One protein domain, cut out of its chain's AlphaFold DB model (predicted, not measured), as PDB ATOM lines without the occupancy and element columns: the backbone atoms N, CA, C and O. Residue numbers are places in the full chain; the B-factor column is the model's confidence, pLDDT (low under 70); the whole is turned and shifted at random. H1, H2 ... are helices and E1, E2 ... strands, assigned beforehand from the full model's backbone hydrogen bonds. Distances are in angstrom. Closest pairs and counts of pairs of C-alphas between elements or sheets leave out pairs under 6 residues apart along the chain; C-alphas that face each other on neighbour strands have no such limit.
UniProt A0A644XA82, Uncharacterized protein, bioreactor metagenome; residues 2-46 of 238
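Overview. This is residues 2 to 46 of the 238 residues of an uncharacterized protein of bioreactor metagenome (UniProt A0A644XA82). A small, loose domain: two very short strands, E1 and E2, lie side by side as an antiparallel ribbon, with the helix H1 toward one end of the long axis and, toward the other end, a wide loop of residues 16 to 41 that holds the one-turn helix H2. The outline is flat, with spans of 37 by 23 by 12 A and a radius of gyration of the C-alphas of 12.3 A. The printed part has 45 residues with two named helices and two named strands, in the order H1, E1, H2, E2 along the chain. The class is mixed, helices and strands, though under half of the residues, 18, are in named elements.

Arrangement. The sheet has two strands, E1 at residues 13 to 15 and E2 at residues 42 to 44, antiparallel with an angle of 155 degrees between their directions. C-alphas 14 and 43 face each other at 5.2 A, and C-alphas 13 and 44 do so at 4.8 A. N 14 and O 43 are within hydrogen-bond range at 2.8 A, and so are N 43 and O 14 at 3.0 A. H2, residues 23 to 26, comes nearest to E1 at Val 23, whose C-alpha is 7.5 A from that of Val 15, the closest C-alphas of the two. The centres of E1 and H2 are 10.1 A apart. H1, residues 2 to 9, is joined to E1 by a tight link of 3 residues. H1 is apart from H2 and from E2. In H1 every O i to N i+4 pair is within hydrogen-bond range; H2 is too short for such a pair, and its one O i to N i+3 pair is not within range.

Along the chain. E1 runs from Leu 13 to Val 15, 6.3 A from first to last C-alpha, and E2 from Val 42 to Trp 44, 7.1 A, ending at C-alpha 44 at (-169.447, 187.293, 193.759). H1 runs from Leu 2 to Ser 9, 10.4 A, and begins at C-alpha 2 at (-163.229, 171.235, 182.183). H2 runs from Val 23 to Leu 26, 5.2 A, with C-alpha 23 at (-167.481, 198.108, 186.173).

Size, cuts and confidence. The two C-alphas farthest apart are those of Leu 2 and Glu 37, at 37.5 A. The printed part runs from residue 2 to 46 with no cut. The link from E1 to H2, 7 residues, is short, and the link from H2 to E2, residues 27 to 41, is long. The mean pLDDT of the printed part is 72.2; the model's confidence is low, under 70, at residues 9 to 11, 17 to 19, 32 to 33, 35 and 39 to 41.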
ATOM      1  N   LEU A   2    -163.962 170.058 182.695       72.88
ATOM      2  CA  LEU A   2    -163.229 171.235 182.183       72.88
ATOM      3  C   LEU A   2    -164.055 172.530 182.151       72.88
ATOM      4  O   LEU A   2    -163.581 173.564 182.600       72.88
ATOM      5  N   LYS A   3    -165.319 172.462 181.715       74.81
ATOM      6  CA  LYS A   3    -166.213 173.630 181.710       74.81
ATOM      7  C   LYS A   3    -166.506 174.175 183.117       74.81
ATOM      8  O   LYS A   3    -166.544 175.383 183.281       74.81
ATOM      9  N   ASN A   4    -166.667 173.311 184.126       75.00
ATOM     10  CA  ASN A   4    -166.907 173.768 185.501       75.00
ATOM     11  C   ASN A   4    -165.617 174.307 186.147       75.00
ATOM     12  O   ASN A   4    -165.642 175.336 186.806       75.00
ATOM     13  N   ALA A   5    -164.472 173.673 185.874       70.94
ATOM     14  CA  ALA A   5    -163.165 174.180 186.298       70.94
ATOM     15  C   ALA A   5    -162.863 175.570 185.704       70.94
ATOM     16  O   ALA A   5    -162.409 176.453 186.421       70.94
ATOM     17  N   LEU A   6    -163.198 175.791 184.427       74.81
ATOM     18  CA  LEU A   6    -163.065 177.089 183.758       74.81
ATOM     19  C   LEU A   6    -164.015 178.153 184.338       74.81
ATOM     20  O   LEU A   6    -163.658 179.320 184.455       74.81
ATOM     21  N   MET A   7    -165.236 177.761 184.710       73.44
ATOM     22  CA  MET A   7    -166.192 178.666 185.359       73.44
ATOM     23  C   MET A   7    -165.797 178.991 186.807       73.44
ATOM     24  O   MET A   7    -166.128 180.066 187.292       73.44
ATOM     25  N   ALA A   8    -165.079 178.099 187.493       72.62
ATOM     26  CA  ALA A   8    -164.544 178.339 188.833       72.62
ATOM     27  C   ALA A   8    -163.240 179.161 188.828       72.62
ATOM     28  O   ALA A   8    -162.960 179.858 189.797       72.62
ATOM     29  N   SER A   9    -162.440 179.109 187.754       66.56
ATOM     30  CA  SER A   9    -161.209 179.909 187.640       66.56
ATOM     31  C   SER A   9    -161.475 181.380 187.309       66.56
ATOM     32  O   SER A   9    -160.636 182.234 187.584       66.56
ATOM     33  N   HIS A  10    -162.633 181.686 186.721       69.50
ATOM     34  CA  HIS A  10    -163.052 183.043 186.378       69.50
ATOM     35  C   HIS A  10    -164.280 183.448 187.197       69.50
ATOM     36  O   HIS A  10    -165.401 183.469 186.681       69.50
ATOM     37  N   ASN A  11    -164.062 183.794 188.468       67.12
ATOM     38  CA  ASN A  11    -165.118 184.348 189.314       67.12
ATOM     39  C   ASN A  11    -165.640 185.651 188.701       67.12
ATOM     40  O   ASN A  11    -164.880 186.586 188.442       67.12
ATOM     41  N   LYS A  12    -166.947 185.703 188.446       71.69
ATOM     42  CA  LYS A  12    -167.613 186.900 187.930       71.69
ATOM     43  C   LYS A  12    -168.110 187.742 189.097       71.69
ATOM     44  O   LYS A  12    -168.643 187.203 190.062       71.69
ATOM     45  N   LEU A  13    -167.953 189.052 188.986       73.12
ATOM     46  CA  LEU A  13    -168.539 190.014 189.909       73.12
ATOM     47  C   LEU A  13    -169.914 190.427 189.367       73.12
ATOM     48  O   LEU A  13    -170.036 190.756 188.187       73.12
ATOM     49  N   LEU A  14    -170.945 190.375 190.204       73.25
ATOM     50  CA  LEU A  14    -172.272 190.901 189.903       73.25
ATOM     51  C   LEU A  14    -172.390 192.281 190.544       73.25
ATOM     52  O   LEU A  14    -172.243 192.406 191.760       73.25
ATOM     53  N   VAL A  15    -172.652 193.292 189.720       72.44
ATOM     54  CA  VAL A  15    -172.802 194.689 190.138       72.44
ATOM     55  C   VAL A  15    -174.192 195.149 189.728       72.44
ATOM     56  O   VAL A  15    -174.537 195.114 188.548       72.44
ATOM     57  N   THR A  16    -175.016 195.543 190.695       72.44
ATOM     58  CA  THR A  16    -176.313 196.179 190.421       72.44
ATOM     59  C   THR A  16    -176.119 197.666 190.120       72.44
ATOM     60  O   THR A  16    -175.289 198.298 190.771       72.44
ATOM     61  N   GLU A  17    -176.919 198.264 189.230       68.44
ATOM     62  CA  GLU A  17    -176.832 199.705 188.898       68.44
ATOM     63  C   GLU A  17    -176.955 200.611 190.137       68.44
ATOM     64  O   GLU A  17    -176.249 201.606 190.255       68.44
ATOM     65  N   ALA A  18    -177.752 200.202 191.129       66.94
ATOM     66  CA  ALA A  18    -177.915 200.905 192.406       66.94
ATOM     67  C   ALA A  18    -176.675 200.880 193.327       66.94
ATOM     68  O   ALA A  18    -176.701 201.451 194.413       66.94
ATOM     69  N   SER A  19    -175.606 200.176 192.948       66.25
ATOM     70  CA  SER A  19    -174.371 200.129 193.739       66.25
ATOM     71  C   SER A  19    -173.470 201.348 193.498       66.25
ATOM     72  O   SER A  19    -172.611 201.646 194.329       66.25
ATOM     73  N   GLY A  20    -173.672 202.058 192.379       70.31
ATOM     74  CA  GLY A  20    -172.888 203.236 192.005       70.31
ATOM     75  C   GLY A  20    -171.408 202.953 191.720       70.31
ATOM     76  O   GLY A  20    -170.622 203.894 191.673       70.31
ATOM     77  N   PHE A  21    -171.009 201.684 191.566       74.38
ATOM     78  CA  PHE A  21    -169.645 201.310 191.192       74.38
ATOM     79  C   PHE A  21    -169.506 201.172 189.676       74.38
ATOM     80  O   PHE A  21    -170.314 200.506 189.026       74.38
ATOM     81  N   ASP A  22    -168.442 201.754 189.129       75.56
ATOM     82  CA  ASP A  22    -168.066 201.570 187.731       75.56
ATOM     83  C   ASP A  22    -167.424 200.188 187.521       75.56
ATOM     84  O   ASP A  22    -166.514 199.771 188.246       75.56
ATOM     85  N   VAL A  23    -167.918 199.464 186.517       73.50
ATOM     86  CA  VAL A  23    -167.481 198.108 186.173       73.50
ATOM     87  C   VAL A  23    -166.049 198.113 185.648       73.50
ATOM     88  O   VAL A  23    -165.301 197.178 185.939       73.50
ATOM     89  N   ASP A  24    -165.652 199.138 184.894       77.25
ATOM     90  CA  ASP A  24    -164.294 199.214 184.350       77.25
ATOM     91  C   ASP A  24    -163.277 199.620 185.426       77.25
ATOM     92  O   ASP A  24    -162.148 199.128 185.412       77.25
ATOM     93  N   ASP A  25    -163.697 200.408 186.421       77.75
ATOM     94  CA  ASP A  25    -162.875 200.746 187.587       77.75
ATOM     95  C   ASP A  25    -162.636 199.531 188.495       77.75
ATOM     96  O   ASP A  25    -161.501 199.261 188.872       77.75
ATOM     97  N   LEU A  26    -163.670 198.725 188.771       73.75
ATOM     98  CA  LEU A  26    -163.546 197.495 189.572       73.75
ATOM     99  C   LEU A  26    -162.736 196.380 188.888       73.75
ATOM    100  O   LEU A  26    -162.347 195.404 189.532       73.75
ATOM    101  N   ARG A  27    -162.505 196.487 187.576       75.69
ATOM    102  CA  ARG A  27    -161.662 195.553 186.815       75.69
ATOM    103  C   ARG A  27    -160.194 195.967 186.790       75.69
ATOM    104  O   ARG A  27    -159.368 195.145 186.388       75.69
ATOM    105  N   ASP A  28    -159.867 197.192 187.192       78.25
ATOM    106  CA  ASP A  28    -158.509 197.723 187.195       78.25
ATOM    107  C   ASP A  28    -157.794 197.408 188.516       78.25
ATOM    108  O   ASP A  28    -157.990 198.057 189.539       78.25
ATOM    109  N   TRP A  29    -156.912 196.410 188.473       70.69
ATOM    110  CA  TRP A  29    -156.132 195.956 189.629       70.69
ATOM    111  C   TRP A  29    -154.980 196.899 190.005       70.69
ATOM    112  O   TRP A  29    -154.296 196.650 190.994       70.69
ATOM    113  N   SER A  30    -154.726 197.949 189.217       75.00
ATOM    114  CA  SER A  30    -153.670 198.926 189.505       75.00
ATOM    115  C   SER A  30    -154.113 200.039 190.461       75.00
ATOM    116  O   SER A  30    -153.270 200.772 190.980       75.00
ATOM    117  N   LYS A  31    -155.421 200.159 190.721       73.62
ATOM    118  CA  LYS A  31    -155.992 201.139 191.648       73.62
ATOM    119  C   LYS A  31    -156.265 200.499 193.005       73.62
ATOM    120  O   LYS A  31    -156.891 199.454 193.098       73.62
ATOM    121  N   GLU A  32    -155.825 201.165 194.070       67.81
ATOM    122  CA  GLU A  32    -156.003 200.679 195.448       67.81
ATOM    123  C   GLU A  32    -157.322 201.144 196.092       67.81
ATOM    124  O   GLU A  32    -157.744 200.595 197.108       67.81
ATOM    125  N   VAL A  33    -157.978 202.170 195.531       67.69
ATOM    126  CA  VAL A  33    -159.177 202.793 196.115       67.69
ATOM    127  C   VAL A  33    -160.267 202.957 195.061       67.69
ATOM    128  O   VAL A  33    -160.098 203.716 194.109       67.69
ATOM    129  N   HIS A  34    -161.418 202.325 195.302       75.75
ATOM    130  CA  HIS A  34    -162.631 202.438 194.485       75.75
ATOM    131  C   HIS A  34    -163.718 203.197 195.253       75.75
ATOM    132  O   HIS A  34    -163.850 203.049 196.471       75.75
ATOM    133  N   ARG A  35    -164.510 204.016 194.556       68.44
ATOM    134  CA  ARG A  35    -165.610 204.793 195.151       68.44
ATOM    135  C   ARG A  35    -166.940 204.335 194.561       68.44
ATOM    136  O   ARG A  35    -167.050 204.210 193.348       68.44
ATOM    137  N   GLY A  36    -167.934 204.126 195.416       73.88
ATOM    138  CA  GLY A  36    -169.295 203.763 195.028       73.88
ATOM    139  C   GLY A  36    -170.288 204.132 196.124       73.88
ATOM    140  O   GLY A  36    -169.890 204.518 197.227       73.88
ATOM    141  N   GLU A  37    -171.578 204.050 195.811       72.88
ATOM    142  CA  GLU A  37    -172.656 204.526 196.684       72.88
ATOM    143  C   GLU A  37    -173.061 203.486 197.737       72.88
ATOM    144  O   GLU A  37    -173.375 203.846 198.872       72.88
ATOM    145  N   SER A  38    -173.026 202.190 197.400       71.38
ATOM    146  CA  SER A  38    -173.432 201.121 198.321       71.38
ATOM    147  C   SER A  38    -172.716 199.796 198.057       71.38
ATOM    148  O   SER A  38    -172.843 199.203 196.985       71.38
ATOM    149  N   LEU A  39    -172.025 199.269 199.079       68.31
ATOM    150  CA  LEU A  39    -171.353 197.958 199.034       68.31
ATOM    151  C   LEU A  39    -172.324 196.777 198.854       68.31
ATOM    152  O   LEU A  39    -171.912 195.714 198.397       68.31
ATOM    153  N   GLY A  40    -173.605 196.935 199.209       69.25
ATOM    154  CA  GLY A  40    -174.585 195.840 199.198       69.25
ATOM    155  C   GLY A  40    -174.996 195.358 197.803       69.25
ATOM    156  O   GLY A  40    -175.596 194.294 197.684       69.25
ATOM    157  N   GLY A  41    -174.676 196.120 196.753       68.19
ATOM    158  CA  GLY A  41    -174.996 195.782 195.364       68.19
ATOM    159  C   GLY A  41    -173.889 195.037 194.612       68.19
ATOM    160  O   GLY A  41    -174.029 194.801 193.412       68.19
ATOM    161  N   VAL A  42    -172.793 194.684 195.297       70.69
ATOM    162  CA  VAL A  42    -171.653 193.962 194.723       70.69
ATOM    163  C   VAL A  42    -171.564 192.572 195.348       70.69
ATOM    164  O   VAL A  42    -171.327 192.431 196.546       70.69
ATOM    165  N   THR A  43    -171.745 191.525 194.541       76.50
ATOM    166  CA  THR A  43    -171.671 190.130 195.010       76.50
ATOM    167  C   THR A  43    -170.884 189.252 194.047       76.50
ATOM    168  O   THR A  43    -170.905 189.446 192.832       76.50
ATOM    169  N   TRP A  44    -170.166 188.265 194.579       74.88
ATOM    170  CA  TRP A  44    -169.447 187.293 193.759       74.88
ATOM    171  C   TRP A  44    -170.403 186.228 193.219       74.88
ATOM    172  O   TRP A  44    -171.206 185.663 193.962       74.88
ATOM    173  N   PHE A  45    -170.279 185.900 191.933       73.69
ATOM    174  CA  PHE A  45    -170.951 184.749 191.348       73.69
ATOM    175  C   PHE A  45    -170.316 183.462 191.888       73.69
ATOM    176  O   PHE A  45    -169.148 183.179 191.623       73.69
ATOM    177  N   SER A  46    -171.085 182.677 192.643       72.94
ATOM    178  CA  SER A  46    -170.647 181.370 193.131       72.94
ATOM    179  C   SER A  46    -170.928 180.302 192.076       72.94
ATOM    180  O   SER A  46    -172.081 180.002 191.763       72.94
TER     181      SER A  46